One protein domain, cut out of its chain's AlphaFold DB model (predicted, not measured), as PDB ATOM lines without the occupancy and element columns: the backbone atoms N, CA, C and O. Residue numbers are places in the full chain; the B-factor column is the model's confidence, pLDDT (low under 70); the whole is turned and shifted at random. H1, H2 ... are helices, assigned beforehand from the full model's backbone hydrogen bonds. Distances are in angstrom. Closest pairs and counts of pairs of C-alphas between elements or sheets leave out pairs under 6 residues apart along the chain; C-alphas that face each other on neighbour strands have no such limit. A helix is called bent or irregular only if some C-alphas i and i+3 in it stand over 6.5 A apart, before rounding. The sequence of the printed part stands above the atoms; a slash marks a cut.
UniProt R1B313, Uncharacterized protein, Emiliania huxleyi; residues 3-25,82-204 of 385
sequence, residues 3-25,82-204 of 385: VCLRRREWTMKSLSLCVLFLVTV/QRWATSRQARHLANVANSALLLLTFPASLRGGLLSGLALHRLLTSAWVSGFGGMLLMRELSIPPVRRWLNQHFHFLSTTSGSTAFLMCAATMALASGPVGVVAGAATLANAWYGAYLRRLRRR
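What this domain is: This is residues 3 to 25 and 82 to 204 of the 385 residues of an uncharacterized protein of Emiliania huxleyi (UniProt R1B313). Four helices or arms, H3a, H4, H7 and H8, stand side by side in an up-and-down bundle, each running against the one before it, with H3b carrying on past H3a in a shallow bend beside H4. The short helices H5 and H6 fold the chain from H4 to H7 at one end, little H2 sits before H3, and H1 lies loosely alongside H7 on the outside, its residues 3 to 10 sticking out. The printed part has 146 residues, with eight named helices in the order H1 to H8 and no named strand; its class is all helix. It is compact, with a radius of gyration of the C-alphas of 16.5 A and spans of 49 by 33 by 32 A.

Where its parts are: Find C-alpha 3 at (88.544, 96.019, 115.564); from there H1 runs 33.8 A to residue 25. After the cut, H2 holds residues 82 to 86. H3, residues 88 to 115, was assigned as one helix by its hydrogen bonds but is bent, with C-alphas 103 and 106 6.5 A apart; its arms are H3a, residues 88 to 103, 22.3 A, and H3b, residues 106 to 115, 14.4 A. Find C-alpha 120 at (93.140, 96.555, 134.360), where H4 begins its 30.2 A to residue 140. H5 is residues 144 to 153, H6 residues 155 to 158, and H7 residues 160 to 176, 24.6 A. H8, residues 179 to 204, runs 37.6 A to C-alpha 204 at (60.708, 63.785, 142.244); it is only just irregular, with C-alphas 180 and 183 6.6 A apart.

How they stand to each other: Look first at the bundle, where H3a touches H4, closest at the C-alphas of Leu 103 and Ser 130, 4.1 A, at a shallow tilt of 24 degrees, opposite ways. H4 touches H7 with residues 125 to 133 alone, closest at the C-alphas of Val 129 and Ala 174, 6.1 A. H7 and H8 are a helical hairpin, closest at the C-alphas of Ala 171 and Gly 185, 4.1 A. H8 touches H3a with residues 181 to 191 alone, closest at the C-alphas of Leu 102 and Ala 184, 6.0 A. H3b and H4 are also a helical hairpin, closest at the C-alphas of Phe 106 and Ser 126, 4.9 A. H5 touches H4 at a steep tilt of 62 degrees, closest at the C-alphas of Arg 147 and Arg 139, 6.0 A. H6 touches H7 only at the corner, closest at the C-alphas of Leu 157 and Ser 163, 4.8 A. H1 is close to H7 but not clearly touching, with the C-alphas of Cys 18 and Thr 172 7.9 A apart; H2 stands likewise to H3a, with the C-alphas of Trp 84 and Ala 90 6.6 A apart. In H2, H3a, H4, H5 and H7 every O i to N i+4 pair is within hydrogen-bond range; H1 has 17 of 19, H3b 5 of 6 and H8 20 of 22, while H6 is too short for such a pair.

The domain as a whole: The C-alphas of Gly 117 and Arg 204 are the two farthest apart, 52.1 A. Residues 26 to 81 are not printed, and C-alphas 25 and 82 are 28.8 A apart across this cut. The links printed whole, from H2 to H3 through H7 to H8, are tight. The model's mean pLDDT over the printed part is 77.5; look for values under 70 at residues 3 to 25, 84 to 86, 113 and 115 to 118.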
ATOM      1  N   VAL A   3      88.598  97.194 114.662       43.09
ATOM      2  CA  VAL A   3      88.544  96.019 115.564       43.09
ATOM      3  C   VAL A   3      88.166  96.396 117.008       43.09
ATOM      4  O   VAL A   3      87.586  95.591 117.737       43.09
ATOM      5  N   CYS A   4      88.410  97.643 117.424       45.59
ATOM      6  CA  CYS A   4      88.097  98.098 118.785       45.59
ATOM      7  C   CYS A   4      86.594  98.345 119.013       45.59
ATOM      8  O   CYS A   4      86.113  98.175 120.133       45.59
ATOM      9  N   LEU A   5      85.834  98.679 117.964       43.66
ATOM     10  CA  LEU A   5      84.395  98.952 118.074       43.66
ATOM     11  C   LEU A   5      83.562  97.666 118.187       43.66
ATOM     12  O   LEU A   5      82.688  97.587 119.052       43.66
ATOM     13  N   ARG A   6      83.898  96.606 117.431       48.59
ATOM     14  CA  ARG A   6      83.197  95.306 117.527       48.59
ATOM     15  C   ARG A   6      83.317  94.648 118.904       48.59
ATOM     16  O   ARG A   6      82.414  93.932 119.329       48.59
ATOM     17  N   ARG A   7      84.413  94.898 119.630       45.31
ATOM     18  CA  ARG A   7      84.645  94.290 120.950       45.31
ATOM     19  C   ARG A   7      83.775  94.909 122.052       45.31
ATOM     20  O   ARG A   7      83.351  94.185 122.949       45.31
ATOM     21  N   ARG A   8      83.463  96.210 121.960       49.19
ATOM     22  CA  ARG A   8      82.573  96.915 122.906       49.19
ATOM     23  C   ARG A   8      81.109  96.490 122.770       49.19
ATOM     24  O   ARG A   8      80.429  96.323 123.784       49.19
ATOM     25  N   GLU A   9      80.635  96.258 121.546       58.69
ATOM     26  CA  GLU A   9      79.276  95.746 121.321       58.69
ATOM     27  C   GLU A   9      79.066  94.358 121.934       58.69
ATOM     28  O   GLU A   9      78.014  94.092 122.516       58.69
ATOM     29  N   TRP A  10      80.069  93.482 121.848       56.31
ATOM     30  CA  TRP A  10      79.990  92.139 122.421       56.31
ATOM     31  C   TRP A  10      79.877  92.166 123.949       56.31
ATOM     32  O   TRP A  10      79.047  91.461 124.520       56.31
ATOM     33  N   THR A  11      80.637  93.036 124.621       52.97
ATOM     34  CA  THR A  11      80.576  93.178 126.085       52.97
ATOM     35  C   THR A  11      79.247  93.753 126.576       52.97
ATOM     36  O   THR A  11      78.713  93.269 127.571       52.97
ATOM     37  N   MET A  12      78.661  94.722 125.858       59.09
ATOM     38  CA  MET A  12      77.348  95.286 126.208       59.09
ATOM     39  C   MET A  12      76.218  94.266 126.014       59.09
ATOM     40  O   MET A  12      75.361  94.123 126.885       59.09
ATOM     41  N   LYS A  13      76.242  93.502 124.913       62.03
ATOM     42  CA  LYS A  13      75.249  92.450 124.638       62.03
ATOM     43  C   LYS A  13      75.346  91.305 125.653       62.03
ATOM     44  O   LYS A  13      74.321  90.803 126.104       62.03
ATOM     45  N   SER A  14      76.558  90.944 126.079       51.75
ATOM     46  CA  SER A  14      76.778  89.893 127.082       51.75
ATOM     47  C   SER A  14      76.333  90.313 128.494       51.75
ATOM     48  O   SER A  14      75.681  89.533 129.190       51.75
ATOM     49  N   LEU A  15      76.581  91.571 128.888       52.56
ATOM     50  CA  LEU A  15      76.061  92.143 130.139       52.56
ATOM     51  C   LEU A  15      74.533  92.246 130.130       52.56
ATOM     52  O   LEU A  15      73.891  91.853 131.102       52.56
ATOM     53  N   SER A  16      73.943  92.709 129.023       62.91
ATOM     54  CA  SER A  16      72.487  92.789 128.866       62.91
ATOM     55  C   SER A  16      71.831  91.407 128.959       62.91
ATOM     56  O   SER A  16      70.867  91.249 129.703       62.91
ATOM     57  N   LEU A  17      72.406  90.381 128.318       59.28
ATOM     58  CA  LEU A  17      71.934  88.996 128.421       59.28
ATOM     59  C   LEU A  17      72.080  88.422 129.837       59.28
ATOM     60  O   LEU A  17      71.180  87.720 130.292       59.28
ATOM     61  N   CYS A  18      73.160  88.741 130.558       48.56
ATOM     62  CA  CYS A  18      73.319  88.323 131.954       48.56
ATOM     63  C   CYS A  18      72.264  88.955 132.871       48.56
ATOM     64  O   CYS A  18      71.689  88.256 133.705       48.56
ATOM     65  N   VAL A  19      71.977  90.252 132.704       59.78
ATOM     66  CA  VAL A  19      70.940  90.950 133.480       59.78
ATOM     67  C   VAL A  19      69.553  90.411 133.131       59.78
ATOM     68  O   VAL A  19      68.784  90.101 134.039       59.78
ATOM     69  N   LEU A  20      69.249  90.207 131.844       59.91
ATOM     70  CA  LEU A  20      67.977  89.617 131.418       59.91
ATOM     71  C   LEU A  20      67.803  88.204 131.982       59.91
ATOM     72  O   LEU A  20      66.736  87.871 132.489       59.91
ATOM     73  N   PHE A  21      68.851  87.384 131.944       53.16
ATOM     74  CA  PHE A  21      68.813  86.027 132.480       53.16
ATOM     75  C   PHE A  21      68.599  86.023 133.998       53.16
ATOM     76  O   PHE A  21      67.747  85.282 134.484       53.16
ATOM     77  N   LEU A  22      69.293  86.892 134.743       48.38
ATOM     78  CA  LEU A  22      69.085  87.060 136.185       48.38
ATOM     79  C   LEU A  22      67.643  87.465 136.502       48.38
ATOM     80  O   LEU A  22      67.014  86.806 137.325       48.38
ATOM     81  N   VAL A  23      67.096  88.461 135.795       62.25
ATOM     82  CA  VAL A  23      65.703  88.911 135.957       62.25
ATOM     83  C   VAL A  23      64.710  87.791 135.627       62.25
ATOM     84  O   VAL A  23      63.733  87.594 136.349       62.25
ATOM     85  N   THR A  24      64.971  87.010 134.576       57.38
ATOM     86  CA  THR A  24      64.089  85.910 134.150       57.38
ATOM     87  C   THR A  24      64.106  84.760 135.155       57.38
ATOM     88  O   THR A  24      63.060  84.207 135.486       57.38
ATOM     89  N   VAL A  25      65.276  84.421 135.700       49.78
ATOM     90  CA  VAL A  25      65.418  83.369 136.713       49.78
ATOM     91  C   VAL A  25      64.796  83.793 138.044       49.78
ATOM     92  O   VAL A  25      64.118  82.982 138.671       49.78
ATOM     93  N   GLN A  82      77.138  55.947 139.796       72.31
ATOM     94  CA  GLN A  82      75.988  56.759 140.194       72.31
ATOM     95  C   GLN A  82      75.857  56.867 141.717       72.31
ATOM     96  O   GLN A  82      75.583  57.953 142.226       72.31
ATOM     97  N   ARG A  83      76.068  55.779 142.470       75.31
ATOM     98  CA  ARG A  83      76.075  55.822 143.944       75.31
ATOM     99  C   ARG A  83      77.205  56.701 144.475       75.31
ATOM    100  O   ARG A  83      76.970  57.532 145.348       75.31
ATOM    101  N   TRP A  84      78.388  56.595 143.881       69.69
ATOM    102  CA  TRP A  84      79.538  57.405 144.257       69.69
ATOM    103  C   TRP A  84      79.347  58.884 143.889       69.69
ATOM    104  O   TRP A  84      79.450  59.746 144.757       69.69
ATOM    105  N   ALA A  85      78.909  59.195 142.667       61.50
ATOM    106  CA  ALA A  85      78.604  60.559 142.215       61.50
ATOM    107  C   ALA A  85      77.431  61.206 142.980       61.50
ATOM    108  O   ALA A  85      77.320  62.431 143.093       61.50
ATOM    109  N   THR A  86      76.531  60.393 143.542       65.75
ATOM    110  CA  THR A  86      75.441  60.888 144.391       65.75
ATOM    111  C   THR A  86      75.809  61.026 145.867       65.75
ATOM    112  O   THR A  86      75.031  61.677 146.586       65.75
ATOM    113  N   SER A  87      76.967  60.498 146.287       76.56
ATOM    114  CA  SER A  87      77.495  60.612 147.647       76.56
ATOM    115  C   SER A  87      77.723  62.078 148.031       76.56
ATOM    116  O   SER A  87      77.958  62.947 147.185       76.56
ATOM    117  N   ARG A  88      77.597  62.391 149.327       74.88
ATOM    118  CA  ARG A  88      77.877  63.748 149.829       74.88
ATOM    119  C   ARG A  88      79.349  64.117 149.634       74.88
ATOM    120  O   ARG A  88      79.632  65.257 149.290       74.88
ATOM    121  N   GLN A  89      80.241  63.145 149.793       74.31
ATOM    122  CA  GLN A  89      81.687  63.336 149.758       74.31
ATOM    123  C   GLN A  89      82.196  63.670 148.353       74.31
ATOM    124  O   GLN A  89      82.920  64.646 148.199       74.31
ATOM    125  N   ALA A  90      81.718  62.977 147.312       71.56
ATOM    126  CA  ALA A  90      82.076  63.307 145.930       71.56
ATOM    127  C   ALA A  90      81.641  64.729 145.535       71.56
ATOM    128  O   ALA A  90      82.359  65.429 144.830       71.56
ATOM    129  N   ARG A  91      80.483  65.195 146.024       76.12
ATOM    130  CA  ARG A  91      80.017  66.570 145.769       76.12
ATOM    131  C   ARG A  91      80.822  67.608 146.519       76.12
ATOM    132  O   ARG A  91      81.101  68.661 145.965       76.12
ATOM    133  N   HIS A  92      81.155  67.310 147.766       80.88
ATOM    134  CA  HIS A  92      81.998  68.173 148.567       80.88
ATOM    135  C   HIS A  92      83.374  68.333 147.901       80.88
ATOM    136  O   HIS A  92      83.781  69.456 147.628       80.88
ATOM    137  N   LEU A  93      84.010  67.231 147.488       79.38
ATOM    138  CA  LEU A  93      85.272  67.260 146.742       79.38
ATOM    139  C   LEU A  93      85.148  67.996 145.401       79.38
ATOM    140  O   LEU A  93      86.006  68.810 145.078       79.38
ATOM    141  N   ALA A  94      84.068  67.781 144.643       80.88
ATOM    142  CA  ALA A  94      83.834  68.501 143.390       80.88
ATOM    143  C   ALA A  94      83.663  70.015 143.609       80.88
ATOM    144  O   ALA A  94      84.184  70.814 142.833       80.88
ATOM    145  N   ASN A  95      82.965  70.420 144.674       84.69
ATOM    146  CA  ASN A  95      82.820  71.825 145.045       84.69
ATOM    147  C   ASN A  95      84.156  72.430 145.489       84.69
ATOM    148  O   ASN A  95      84.476  73.539 145.064       84.69
ATOM    149  N   VAL A  96      84.944  71.709 146.292       86.19
ATOM    150  CA  VAL A  96      86.292  72.120 146.716       86.19
ATOM    151  C   VAL A  96      87.199  72.299 145.501       86.19
ATOM    152  O   VAL A  96      87.787  73.365 145.345       86.19
ATOM    153  N   ALA A  97      87.244  71.318 144.595       83.88
ATOM    154  CA  ALA A  97      88.056  71.373 143.383       83.88
ATOM    155  C   ALA A  97      87.668  72.557 142.482       83.88
ATOM    156  O   ALA A  97      88.540  73.306 142.050       83.88
ATOM    157  N   ASN A  98      86.372  72.792 142.254       86.88
ATOM    158  CA  ASN A  98      85.918  73.949 141.472       86.88
ATOM    159  C   ASN A  98      86.275  75.279 142.137       86.88
ATOM    160  O   ASN A  98      86.703  76.217 141.474       86.88
ATOM    161  N   SER A  99      86.105  75.361 143.456       85.25
ATOM    162  CA  SER A  99      86.399  76.574 144.218       85.25
ATOM    163  C   SER A  99      87.897  76.880 144.218       85.25
ATOM    164  O   SER A  99      88.286  78.033 144.048       85.25
ATOM    165  N   ALA A 100      88.740  75.849 144.326       87.50
ATOM    166  CA  ALA A 100      90.187  75.960 144.176       87.50
ATOM    167  C   ALA A 100      90.574  76.389 142.753       87.50
ATOM    168  O   ALA A 100      91.418  77.262 142.577       87.50
ATOM    169  N   LEU A 101      89.911  75.843 141.736       86.50
ATOM    170  CA  LEU A 101      90.169  76.187 140.342       86.50
ATOM    171  C   LEU A 101      89.771  77.645 140.032       86.50
ATOM    172  O   LEU A 101      90.531  78.359 139.381       86.50
ATOM    173  N   LEU A 102      88.655  78.130 140.592       87.75
ATOM    174  CA  LEU A 102      88.275  79.550 140.570       87.75
ATOM    175  C   LEU A 102      89.255  80.434 141.360       87.75
ATOM    176  O   LEU A 102      89.530  81.565 140.967       87.75
ATOM    177  N   LEU A 103      89.818  79.942 142.465       89.25
ATOM    178  CA  LEU A 103      90.836  80.672 143.221       89.25
ATOM    179  C   LEU A 103      92.152  80.794 142.433       89.25
ATOM    180  O   LEU A 103      92.813  81.831 142.508       89.25
ATOM    181  N   LEU A 104      92.503  79.781 141.639       86.50
ATOM    182  CA  LEU A 104      93.706  79.749 140.803       86.50
ATOM    183  C   LEU A 104      93.593  80.593 139.519       86.50
ATOM    184  O   LEU A 104      94.612  80.887 138.888       86.50
ATOM    185  N   THR A 105      92.397  81.056 139.142       83.94
ATOM    186  CA  THR A 105      92.227  81.907 137.950       83.94
ATOM    187  C   THR A 105      92.940  83.262 138.054       83.94
ATOM    188  O   THR A 105      93.442  83.756 137.040       83.94
ATOM    189  N   PHE A 106      93.035  83.862 139.247       84.75
ATOM    190  CA  PHE A 106      93.770  85.115 139.474       84.75
ATOM    191  C   PHE A 106      95.285  84.995 139.260       84.75
ATOM    192  O   PHE A 106      95.799  85.751 138.437       84.75
ATOM    193  N   PRO A 107      96.023  84.063 139.900       84.44
ATOM    194  CA  PRO A 107      97.460  83.927 139.651       84.44
ATOM    195  C   PRO A 107      97.771  83.572 138.189       84.44
ATOM    196  O   PRO A 107      98.737  84.092 137.627       84.44
ATOM    197  N   ALA A 108      96.922  82.774 137.531       81.25
ATOM    198  CA  ALA A 108      97.054  82.502 136.099       81.25
ATOM    199  C   ALA A 108      96.874  83.776 135.248       81.25
ATOM    200  O   ALA A 108      97.637  84.030 134.313       81.25
ATOM    201  N   SER A 109      95.903  84.617 135.610       79.38
ATOM    202  CA  SER A 109      95.625  85.889 134.938       79.38
ATOM    203  C   SER A 109      96.685  86.961 135.214       79.38
ATOM    204  O   SER A 109      96.994  87.742 134.319       79.38
ATOM    205  N   LEU A 110      97.299  86.970 136.400       81.88
ATOM    206  CA  LEU A 110      98.464  87.798 136.734       81.88
ATOM    207  C   LEU A 110      99.652  87.469 135.832       81.88
ATOM    208  O   LEU A 110     100.244  88.370 135.239       81.88
ATOM    209  N   ARG A 111      99.955  86.175 135.670       79.19
ATOM    210  CA  ARG A 111     101.076  85.708 134.844       79.19
ATOM    211  C   ARG A 111     100.889  86.073 133.369       79.19
ATOM    212  O   ARG A 111     101.826  86.545 132.735       79.19
ATOM    213  N   GLY A 112      99.670  85.931 132.842       71.25
ATOM    214  CA  GLY A 112      99.335  86.365 131.480       71.25
ATOM    215  C   GLY A 112      99.255  87.890 131.315       71.25
ATOM    216  O   GLY A 112      99.625  88.427 130.272       71.25
ATOM    217  N   GLY A 113      98.785  88.603 132.342       66.62
ATOM    218  CA  GLY A 113      98.594  90.055 132.343       66.62
ATOM    219  C   GLY A 113      99.895  90.855 132.413       66.62
ATOM    220  O   GLY A 113      99.987  91.895 131.761       66.62
ATOM    221  N   LEU A 114     100.901  90.343 133.132       71.44
ATOM    222  CA  LEU A 114     102.255  90.912 133.181       71.44
ATOM    223  C   LEU A 114     102.932  90.917 131.801       71.44
ATOM    224  O   LEU A 114     103.666  91.846 131.490       71.44
ATOM    225  N   LEU A 115     102.632  89.928 130.952       67.50
ATOM    226  CA  LEU A 115     103.205  89.798 129.605       67.50
ATOM    227  C   LEU A 115     102.429  90.568 128.522       67.50
ATOM    228  O   LEU A 115     102.989  90.888 127.481       67.50
ATOM    229  N   SER A 116     101.141  90.859 128.740       65.75
ATOM    230  CA  SER A 116     100.233  91.325 127.672       65.75
ATOM    231  C   SER A 116      99.886  92.819 127.717       65.75
ATOM    232  O   SER A 116      98.990  93.245 126.990       65.75
ATOM    233  N   GLY A 117     100.517  93.612 128.588       59.91
ATOM    234  CA  GLY A 117     100.171  95.029 128.746       59.91
ATOM    235  C   GLY A 117      98.778  95.230 129.363       59.91
ATOM    236  O   GLY A 117      97.839  95.656 128.699       59.91
ATOM    237  N   LEU A 118      98.639  94.858 130.639       56.53
ATOM    238  CA  LEU A 118      97.667  95.353 131.633       56.53
ATOM    239  C   LEU A 118      96.333  95.941 131.114       56.53
ATOM    240  O   LEU A 118      96.052  97.133 131.217       56.53
ATOM    241  N   ALA A 119      95.408  95.068 130.711       74.69
ATOM    242  CA  ALA A 119      93.989  95.415 130.743       74.69
ATOM    243  C   ALA A 119      93.491  95.332 132.199       74.69
ATOM    244  O   ALA A 119      93.045  94.269 132.633       74.69
ATOM    245  N   LEU A 120      93.554  96.443 132.946       80.31
ATOM    246  CA  LEU A 120      93.140  96.555 134.360       80.31
ATOM    247  C   LEU A 120      91.783  95.882 134.645       80.31
ATOM    248  O   LEU A 120      91.608  95.220 135.662       80.31
ATOM    249  N   HIS A 121      90.848  95.975 133.696       81.06
ATOM    250  CA  HIS A 121      89.539  95.327 133.773       81.06
ATOM    251  C   HIS A 121      89.613  93.795 133.912       81.06
ATOM    252  O   HIS A 121      88.847  93.227 134.682       81.06
ATOM    253  N   ARG A 122      90.535  93.120 133.210       78.88
ATOM    254  CA  ARG A 122      90.729  91.659 133.310       78.88
ATOM    255  C   ARG A 122      91.321  91.255 134.651       78.88
ATOM    256  O   ARG A 122      90.957  90.230 135.211       78.88
ATOM    257  N   LEU A 123      92.223  92.082 135.166       82.75
ATOM    258  CA  LEU A 123      92.828  91.880 136.473       82.75
ATOM    259  C   LEU A 123      91.768  92.019 137.570       82.75
ATOM    260  O   LEU A 123      91.633  91.123 138.399       82.75
ATOM    261  N   LEU A 124      90.936  93.062 137.491       86.19
ATOM    262  CA  LEU A 124      89.830  93.285 138.417       86.19
ATOM    263  C   LEU A 124      88.798  92.146 138.369       86.19
ATOM    264  O   LEU A 124      88.412  91.636 139.417       86.19
ATOM    265  N   THR A 125      88.381  91.704 137.176       83.19
ATOM    266  CA  THR A 125      87.433  90.584 137.050       83.19
ATOM    267  C   THR A 125      88.039  89.268 137.528       83.19
ATOM    268  O   THR A 125      87.364  88.529 138.235       83.19
ATOM    269  N   SER A 126      89.316  88.994 137.244       83.81
ATOM    270  CA  SER A 126      89.998  87.796 137.757       83.81
ATOM    271  C   SER A 126      90.146  87.805 139.284       83.81
ATOM    272  O   SER A 126      89.937  86.773 139.916       83.81
ATOM    273  N   ALA A 127      90.422  88.967 139.889       86.69
ATOM    274  CA  ALA A 127      90.486  89.125 141.342       86.69
ATOM    275  C   ALA A 127      89.119  88.866 141.985       86.69
ATOM    276  O   ALA A 127      89.028  88.149 142.979       86.69
ATOM    277  N   TRP A 128      88.048  89.385 141.378       88.31
ATOM    278  CA  TRP A 128      86.675  89.113 141.802       88.31
ATOM    279  C   TRP A 128      86.316  87.629 141.699       88.31
ATOM    280  O   TRP A 128      85.789  87.061 142.655       88.31
ATOM    281  N   VAL A 129      86.632  86.980 140.573       87.50
ATOM    282  CA  VAL A 129      86.389  85.543 140.366       87.50
ATOM    283  C   VAL A 129      87.156  84.704 141.393       87.50
ATOM    284  O   VAL A 129      86.569  83.805 141.994       87.50
ATOM    285  N   SER A 130      88.417  85.037 141.678       88.81
ATOM    286  CA  SER A 130      89.175  84.380 142.750       88.81
ATOM    287  C   SER A 130      88.627  84.666 144.136       88.81
ATOM    288  O   SER A 130      88.615  83.759 144.961       88.81
ATOM    289  N   GLY A 131      88.133  85.876 144.403       89.00
ATOM    290  CA  GLY A 131      87.443  86.195 145.651       89.00
ATOM    291  C   GLY A 131      86.219  85.300 145.854       89.00
ATOM    292  O   GLY A 131      86.056  84.702 146.918       89.00
ATOM    293  N   PHE A 132      85.414  85.114 144.805       87.75
ATOM    294  CA  PHE A 132      84.286  84.183 144.815       87.75
ATOM    295  C   PHE A 132      84.724  82.725 145.013       87.75
ATOM    296  O   PHE A 132      84.126  82.016 145.826       87.75
ATOM    297  N   GLY A 133      85.783  82.292 144.322       88.00
ATOM    298  CA  GLY A 133      86.380  80.965 144.490       88.00
ATOM    299  C   GLY A 133      86.869  80.722 145.917       88.00
ATOM    300  O   GLY A 133      86.514  79.719 146.529       88.00
ATOM    301  N   GLY A 134      87.599  81.674 146.498       89.19
ATOM    302  CA  GLY A 134      88.092  81.603 147.874       89.19
ATOM    303  C   GLY A 134      86.963  81.567 148.899       89.19
ATOM    304  O   GLY A 134      86.993  80.762 149.825       89.19
ATOM    305  N   MET A 135      85.922  82.375 148.703       88.19
ATOM    306  CA  MET A 135      84.752  82.397 149.581       88.19
ATOM    307  C   MET A 135      83.993  81.058 149.565       88.19
ATOM    308  O   MET A 135      83.578  80.566 150.617       88.19
ATOM    309  N   LEU A 136      83.848  80.435 148.389       85.94
ATOM    310  CA  LEU A 136      83.269  79.093 148.255       85.94
ATOM    311  C   LEU A 136      84.168  78.014 148.860       85.94
ATOM    312  O   LEU A 136      83.672  77.135 149.562       85.94
ATOM    313  N   LEU A 137      85.480  78.106 148.647       88.44
ATOM    314  CA  LEU A 137      86.451  77.155 149.181       88.44
ATOM    315  C   LEU A 137      86.436  77.165 150.711       88.44
ATOM    316  O   LEU A 137      86.309  76.117 151.337       88.44
ATOM    317  N   MET A 138      86.477  78.354 151.315       87.31
ATOM    318  CA  MET A 138      86.416  78.534 152.767       87.31
ATOM    319  C   MET A 138      85.113  78.009 153.368       87.31
ATOM    320  O   MET A 138      85.108  77.437 154.459       87.31
ATOM    321  N   ARG A 139      83.997  78.186 152.651       85.56
ATOM    322  CA  ARG A 139      82.710  77.623 153.053       85.56
ATOM    323  C   ARG A 139      82.750  76.096 153.070       85.56
ATOM    324  O   ARG A 139      82.250  75.502 154.022       85.56
ATOM    325  N   GLU A 140      83.286  75.478 152.023       86.69
ATOM    326  CA  GLU A 140      83.342  74.021 151.907       86.69
ATOM    327  C   GLU A 140      84.292  73.426 152.955       86.69
ATOM    328  O   GLU A 140      83.885  72.525 153.688       86.69
ATOM    329  N   LEU A 141      85.483  74.005 153.148       85.00
ATOM    330  CA  LEU A 141      86.449  73.591 154.179       85.00
ATOM    331  C   LEU A 141      85.901  73.668 155.617       85.00
ATOM    332  O   LEU A 141      86.538  73.185 156.547       85.00
ATOM    333  N   SER A 142      84.710  74.247 155.814       82.81
ATOM    334  CA  SER A 142      83.964  74.219 157.075       82.81
ATOM    335  C   SER A 142      84.731  74.789 158.270       82.81
ATOM    336  O   SER A 142      84.417  74.465 159.416       82.81
ATOM    337  N   ILE A 143      85.682  75.693 158.013       82.56
ATOM    338  CA  ILE A 143      86.497  76.353 159.034       82.56
ATOM    339  C   ILE A 143      85.555  77.147 159.964       82.56
ATOM    340  O   ILE A 143      84.906  78.096 159.505       82.56
ATOM    341  N   PRO A 144      85.434  76.784 161.260       80.62
ATOM    342  CA  PRO A 144      84.402  77.315 162.153       80.62
ATOM    343  C   PRO A 144      84.286  78.850 162.220       80.62
ATOM    344  O   PRO A 144      83.156  79.342 162.112       80.62
ATOM    345  N   PRO A 145      85.378  79.637 162.359       85.12
ATOM    346  CA  PRO A 145      85.274  81.097 162.424       85.12
ATOM    347  C   PRO A 145      84.762  81.705 161.115       85.12
ATOM    348  O   PRO A 145      83.876  82.560 161.129       85.12
ATOM    349  N   VAL A 146      85.240  81.205 159.973       83.12
ATOM    350  CA  VAL A 146      84.848  81.713 158.653       83.12
ATOM    351  C   VAL A 146      83.403  81.343 158.337       83.12
ATOM    352  O   VAL A 146      82.648  82.159 157.815       83.12
ATOM    353  N   ARG A 147      82.969  80.138 158.723       83.69
ATOM    354  CA  ARG A 147      81.582  79.697 158.545       83.69
ATOM    355  C   ARG A 147      80.602  80.542 159.358       83.69
ATOM    356  O   ARG A 147      79.528  80.864 158.852       83.69
ATOM    357  N   ARG A 148      80.950  80.906 160.599       87.25
ATOM    358  CA  ARG A 148      80.127  81.809 161.427       87.25
ATOM    359  C   ARG A 148      80.013  83.187 160.784       87.25
ATOM    360  O   ARG A 148      78.896  83.665 160.613       87.25
ATOM    361  N   TRP A 149      81.136  83.755 160.350       90.12
ATOM    362  CA  TRP A 149      81.168  85.049 159.671       90.12
ATOM    363  C   TRP A 149      80.349  85.046 158.367       90.12
ATOM    364  O   TRP A 149      79.485  85.896 158.162       90.12
ATOM    365  N   LEU A 150      80.531  84.024 157.522       86.56
ATOM    366  CA  LEU A 150      79.765  83.844 156.283       86.56
ATOM    367  C   LEU A 150      78.264  83.713 156.542       86.56
ATOM    368  O   LEU A 150      77.468  84.292 155.813       86.56
ATOM    369  N   ASN A 151      77.861  82.972 157.573       85.75
ATOM    370  CA  ASN A 151      76.448  82.823 157.905       85.75
ATOM    371  C   ASN A 151      75.832  84.117 158.458       85.75
ATOM    372  O   ASN A 151      74.654  84.359 158.210       85.75
ATOM    373  N   GLN A 152      76.611  84.938 159.171       90.31
ATOM    374  CA  GLN A 152      76.161  86.226 159.708       90.31
ATOM    375  C   GLN A 152      75.976  87.281 158.610       90.31
ATOM    376  O   GLN A 152      74.960  87.967 158.593       90.31
ATOM    377  N   HIS A 153      76.920  87.390 157.670       88.81
ATOM    378  CA  HIS A 153      76.885  88.431 156.635       88.81
ATOM    379  C   HIS A 153      76.225  87.984 155.327       88.81
ATOM    380  O   HIS A 153      75.688  88.803 154.585       88.81
ATOM    381  N   PHE A 154      76.231  86.682 155.039       86.94
ATOM    382  CA  PHE A 154      75.759  86.118 153.779       86.94
ATOM    383  C   PHE A 154      74.825  84.928 154.007       86.94
ATOM    384  O   PHE A 154      75.027  83.837 153.464       86.94
ATOM    385  N   HIS A 155      73.744  85.134 154.759       85.50
ATOM    386  CA  HIS A 155      72.757  84.077 154.999       85.50
ATOM    387  C   HIS A 155      72.218  83.477 153.686       85.50
ATOM    388  O   HIS A 155      71.991  82.271 153.591       85.50
ATOM    389  N   PHE A 156      72.087  84.270 152.620       82.75
ATOM    390  CA  PHE A 156      71.659  83.746 151.322       82.75
ATOM    391  C   PHE A 156      72.549  82.599 150.826       82.75
ATOM    392  O   PHE A 156      72.035  81.589 150.342       82.75
ATOM    393  N   LEU A 157      73.869  82.692 151.015       83.31
ATOM    394  CA  LEU A 157      74.800  81.641 150.620       83.31
ATOM    395  C   LEU A 157      74.502  80.335 151.358       83.31
ATOM    396  O   LEU A 157      74.486  79.295 150.705       83.31
ATOM    397  N   SER A 158      74.188  80.352 152.654       81.94
ATOM    398  CA  SER A 158      73.928  79.126 153.425       81.94
ATOM    399  C   SER A 158      72.725  78.321 152.908       81.94
ATOM    400  O   SER A 158      72.675  77.101 153.081       81.94
ATOM    401  N   THR A 159      71.811  78.958 152.169       83.75
ATOM    402  CA  THR A 159      70.697  78.278 151.502       83.75
ATOM    403  C   THR A 159      71.145  77.504 150.255       83.75
ATOM    404  O   THR A 159      72.038  77.906 149.506       83.75
ATOM    405  N   THR A 160      70.486  76.377 149.968       78.00
ATOM    406  CA  THR A 160      70.769  75.582 148.758       78.00
ATOM    407  C   THR A 160      70.539  76.358 147.457       78.00
ATOM    408  O   THR A 160      71.259  76.143 146.478       78.00
ATOM    409  N   SER A 161      69.523  77.224 147.424       81.12
ATOM    410  CA  SER A 161      69.214  78.094 146.285       81.12
ATOM    411  C   SER A 161      70.296  79.151 146.113       81.12
ATOM    412  O   SER A 161      70.860  79.253 145.024       81.12
ATOM    413  N   GLY A 162      70.661  79.854 147.186       84.62
ATOM    414  CA  GLY A 162      71.660  80.911 147.109       84.62
ATOM    415  C   GLY A 162      73.060  80.408 146.799       84.62
ATOM    416  O   GLY A 162      73.719  80.979 145.937       84.62
ATOM    417  N   SER A 163      73.471  79.260 147.345       83.38
ATOM    418  CA  SER A 163      74.724  78.604 146.940       83.38
ATOM    419  C   SER A 163      74.788  78.314 145.437       83.38
ATOM    420  O   SER A 163      75.856  78.388 144.840       83.38
ATOM    421  N   THR A 164      73.658  77.971 144.813       83.50
ATOM    422  CA  THR A 164      73.622  77.642 143.379       83.50
ATOM    423  C   THR A 164      73.591  78.893 142.522       83.50
ATOM    424  O   THR A 164      74.298  78.953 141.523       83.50
ATOM    425  N   ALA A 165      72.795  79.891 142.912       84.69
ATOM    426  CA  ALA A 165      72.771  81.188 142.248       84.69
ATOM    427  C   ALA A 165      74.165  81.833 142.272       84.69
ATOM    428  O   ALA A 165      74.623  82.361 141.265       84.69
ATOM    429  N   PHE A 166      74.870  81.696 143.394       85.62
ATOM    430  CA  PHE A 166      76.238  82.166 143.545       85.62
ATOM    431  C   PHE A 166      77.223  81.423 142.639       85.62
ATOM    432  O   PHE A 166      78.007  82.067 141.953       85.62
ATOM    433  N   LEU A 167      77.148  80.088 142.567       85.25
ATOM    434  CA  LEU A 167      77.965  79.297 141.634       85.25
ATOM    435  C   LEU A 167      77.694  79.672 140.171       85.25
ATOM    436  O   LEU A 167      78.631  79.783 139.390       85.25
ATOM    437  N   MET A 168      76.431  79.903 139.801       87.06
ATOM    438  CA  MET A 168      76.074  80.361 138.456       87.06
ATOM    439  C   MET A 168      76.630  81.760 138.165       87.06
ATOM    440  O   MET A 168      77.162  81.981 137.084       87.06
ATOM    441  N   CYS A 169      76.558  82.681 139.130       87.62
ATOM    442  CA  CYS A 169      77.135  84.022 139.014       87.62
ATOM    443  C   CYS A 169      78.667  83.975 138.874       87.62
ATOM    444  O   CYS A 169      79.240  84.616 137.996       87.62
ATOM    445  N   ALA A 170      79.338  83.161 139.694       87.12
ATOM    446  CA  ALA A 170      80.778  82.949 139.595       87.12
ATOM    447  C   ALA A 170      81.161  82.337 138.237       87.12
ATOM    448  O   ALA A 170      82.130  82.773 137.620       87.12
ATOM    449  N   ALA A 171      80.371  81.383 137.734       87.69
ATOM    450  CA  ALA A 171      80.587  80.766 136.430       87.69
ATOM    451  C   ALA A 171      80.446  81.767 135.273       87.69
ATOM    452  O   ALA A 171      81.298  81.792 134.386       87.69
ATOM    453  N   THR A 172      79.412  82.617 135.270       87.00
ATOM    454  CA  THR A 172      79.222  83.625 134.210       87.00
ATOM    455  C   THR A 172      80.314  84.690 134.236       87.00
ATOM    456  O   THR A 172      80.827  85.064 133.182       87.00
ATOM    457  N   MET A 173      80.737  85.122 135.427       85.62
ATOM    458  CA  MET A 173      81.879  86.025 135.602       85.62
ATOM    459  C   MET A 173      83.191  85.391 135.117       85.62
ATOM    460  O   MET A 173      83.961  86.037 134.405       85.62
ATOM    461  N   ALA A 174      83.429  84.116 135.436       86.31
ATOM    462  CA  ALA A 174      84.603  83.381 134.973       86.31
ATOM    463  C   ALA A 174      84.622  83.256 133.440       86.31
ATOM    464  O   ALA A 174      85.641  83.557 132.819       86.31
ATOM    465  N   LEU A 175      83.486  82.934 132.809       87.88
ATOM    466  CA  LEU A 175      83.356  82.905 131.345       87.88
ATOM    467  C   LEU A 175      83.646  84.278 130.710       87.88
ATOM    468  O   LEU A 175      84.293  84.353 129.665       87.88
ATOM    469  N   ALA A 176      83.218  85.368 131.350       83.56
ATOM    470  CA  ALA A 176      83.465  86.729 130.874       83.56
ATOM    471  C   ALA A 176      84.934  87.179 131.019       83.56
ATOM    472  O   ALA A 176      85.367  88.093 130.314       83.56
ATOM    473  N   SER A 177      85.721  86.537 131.892       78.38
ATOM    474  CA  SER A 177      87.125  86.905 132.147       78.38
ATOM    475  C   SER A 177      88.097  86.531 131.011       78.38
ATOM    476  O   SER A 177      89.249  86.972 130.999       78.38
ATOM    477  N   GLY A 178      87.624  85.802 129.995       81.69
ATOM    478  CA  GLY A 178      88.395  85.428 128.811       81.69
ATOM    479  C   GLY A 178      88.881  83.974 128.848       81.69
ATOM    480  O   GLY A 178      88.430  83.199 129.685       81.69
ATOM    481  N   PRO A 179      89.791  83.575 127.940       81.00
ATOM    482  CA  PRO A 179      90.090  82.162 127.669       81.00
ATOM    483  C   PRO A 179      90.576  81.383 128.898       81.00
ATOM    484  O   PRO A 179      90.213  80.223 129.062       81.00
ATOM    485  N   VAL A 180      91.317  82.034 129.800       75.88
ATOM    486  CA  VAL A 180      91.809  81.425 131.048       75.88
ATOM    487  C   VAL A 180      90.657  81.073 131.998       75.88
ATOM    488  O   VAL A 180      90.684  80.034 132.648       75.88
ATOM    489  N   GLY A 181      89.612  81.903 132.050       78.31
ATOM    490  CA  GLY A 181      88.441  81.661 132.889       78.31
ATOM    491  C   GLY A 181      87.350  80.825 132.230       78.31
ATOM    492  O   GLY A 181      86.429  80.406 132.924       78.31
ATOM    493  N   VAL A 182      87.441  80.529 130.926       85.44
ATOM    494  CA  VAL A 182      86.427  79.713 130.238       85.44
ATOM    495  C   VAL A 182      86.385  78.297 130.796       85.44
ATOM    496  O   VAL A 182      85.301  77.788 131.072       85.44
ATOM    497  N   VAL A 183      87.548  77.679 131.015       84.31
ATOM    498  CA  VAL A 183      87.635  76.320 131.571       84.31
ATOM    499  C   VAL A 183      87.049  76.286 132.983       84.31
ATOM    500  O   VAL A 183      86.198  75.449 133.283       84.31
ATOM    501  N   ALA A 184      87.427  77.259 133.817       82.88
ATOM    502  CA  ALA A 184      86.915  77.394 135.177       82.88
ATOM    503  C   ALA A 184      85.407  77.644 135.218       82.88
ATOM    504  O   ALA A 184      84.673  76.998 135.966       82.88
ATOM    505  N   GLY A 185      84.933  78.549 134.365       86.31
ATOM    506  CA  GLY A 185      83.528  78.885 134.233       86.31
ATOM    507  C   GLY A 185      82.700  77.702 133.751       86.31
ATOM    508  O   GLY A 185      81.675  77.405 134.355       86.31
ATOM    509  N   ALA A 186      83.160  76.969 132.734       86.12
ATOM    510  CA  ALA A 186      82.477  75.783 132.220       86.12
ATOM    511  C   ALA A 186      82.406  74.659 133.264       86.12
ATOM    512  O   ALA A 186      81.336  74.083 133.468       86.12
ATOM    513  N   ALA A 187      83.504  74.391 133.979       83.12
ATOM    514  CA  ALA A 187      83.531  73.411 135.065       83.12
ATOM    515  C   ALA A 187      82.593  73.809 136.220       83.12
ATOM    516  O   ALA A 187      81.855  72.973 136.758       83.12
ATOM    517  N   THR A 188      82.558  75.096 136.570       86.31
ATOM    518  CA  THR A 188      81.663  75.638 137.605       86.31
ATOM    519  C   THR A 188      80.201  75.536 137.182       86.31
ATOM    520  O   THR A 188      79.357  75.092 137.964       86.31
ATOM    521  N   LEU A 189      79.900  75.868 135.925       88.06
ATOM    522  CA  LEU A 189      78.561  75.788 135.352       88.06
ATOM    523  C   LEU A 189      78.062  74.339 135.303       88.06
ATOM    524  O   LEU A 189      76.936  74.061 135.718       88.06
ATOM    525  N   ALA A 190      78.908  73.405 134.857       85.94
ATOM    526  CA  ALA A 190      78.594  71.980 134.819       85.94
ATOM    527  C   ALA A 190      78.291  71.436 136.223       85.94
ATOM    528  O   ALA A 190      77.301  70.727 136.413       85.94
ATOM    529  N   ASN A 191      79.078  71.831 137.228       84.94
ATOM    530  CA  ASN A 191      78.847  71.439 138.617       84.94
ATOM    531  C   ASN A 191      77.548  72.036 139.187       84.94
ATOM    532  O   ASN A 191      76.741  71.326 139.795       84.94
ATOM    533  N   ALA A 192      77.290  73.323 138.935       82.56
ATOM    534  CA  ALA A 192      76.056  73.986 139.351       82.56
ATOM    535  C   ALA A 192      74.819  73.330 138.715       82.56
ATOM    536  O   ALA A 192      73.825  73.057 139.401       82.56
ATOM    537  N   TRP A 193      74.899  73.018 137.418       86.06
ATOM    538  CA  TRP A 193      73.851  72.330 136.671       86.06
ATOM    539  C   TRP A 193      73.610  70.917 137.201       86.06
ATOM    540  O   TRP A 193      72.468  70.548 137.483       86.06
ATOM    541  N   TYR A 194      74.674  70.139 137.411       81.62
ATOM    542  CA  TYR A 194      74.584  68.787 137.958       81.62
ATOM    543  C   TYR A 194      73.953  68.785 139.359       81.62
ATOM    544  O   TYR A 194      73.039  68.003 139.642       81.62
ATOM    545  N   GLY A 195      74.346  69.731 140.218       80.31
ATOM    546  CA  GLY A 195      73.732  69.938 141.529       80.31
ATOM    547  C   GLY A 195      72.238  70.276 141.442       80.31
ATOM    548  O   GLY A 195      71.425  69.721 142.191       80.31
ATOM    549  N   ALA A 196      71.841  71.140 140.503       80.50
ATOM    550  CA  ALA A 196      70.440  71.474 140.257       80.50
ATOM    551  C   ALA A 196      69.631  70.274 139.738       80.50
ATOM    552  O   ALA A 196      68.548  69.991 140.264       80.50
ATOM    553  N   TYR A 197      70.179  69.527 138.781       82.25
ATOM    554  CA  TYR A 197      69.572  68.322 138.223       82.25
ATOM    555  C   TYR A 197      69.331  67.257 139.300       82.25
ATOM    556  O   TYR A 197      68.213  66.760 139.454       82.25
ATOM    557  N   LEU A 198      70.339  66.968 140.125       77.31
ATOM    558  CA  LEU A 198      70.224  66.004 141.220       77.31
ATOM    559  C   LEU A 198      69.175  66.407 142.256       77.31
ATOM    560  O   LEU A 198      68.459  65.552 142.781       77.31
ATOM    561  N   ARG A 199      69.044  67.703 142.553       76.19
ATOM    562  CA  ARG A 199      67.973  68.195 143.430       76.19
ATOM    563  C   ARG A 199      66.603  67.975 142.815       76.19
ATOM    564  O   ARG A 199      65.706  67.519 143.520       76.19
ATOM    565  N   ARG A 200      66.442  68.246 141.518       80.06
ATOM    566  CA  ARG A 200      65.193  67.971 140.799       80.06
ATOM    567  C   ARG A 200      64.848  66.481 140.858       80.06
ATOM    568  O   ARG A 200      63.707  66.138 141.155       80.06
ATOM    569  N   LEU A 201      65.838  65.606 140.676       78.06
ATOM    570  CA  LEU A 201      65.665  64.156 140.777       78.06
ATOM    571  C   LEU A 201      65.240  63.721 142.188       78.06
ATOM    572  O   LEU A 201      64.305  62.940 142.341       78.06
ATOM    573  N   ARG A 202      65.883  64.264 143.230       77.88
ATOM    574  CA  ARG A 202      65.541  63.983 144.634       77.88
ATOM    575  C   ARG A 202      64.156  64.496 145.014       77.88
ATOM    576  O   ARG A 202      63.449  63.803 145.734       77.88
ATOM    577  N   ARG A 203      63.752  65.672 144.524       77.62
ATOM    578  CA  ARG A 203      62.398  66.209 144.733       77.62
ATOM    579  C   ARG A 203      61.333  65.318 144.092       77.62
ATOM    580  O   ARG A 203      60.304  65.106 144.709       77.62
ATOM    581  N   ARG A 204      61.607  64.746 142.913       74.00
ATOM    582  CA  ARG A 204      60.708  63.785 142.244       74.00
ATOM    583  C   ARG A 204      60.658  62.411 142.918       74.00
ATOM    584  O   ARG A 204      59.645  61.737 142.824       74.00
TER     585      ARG A 204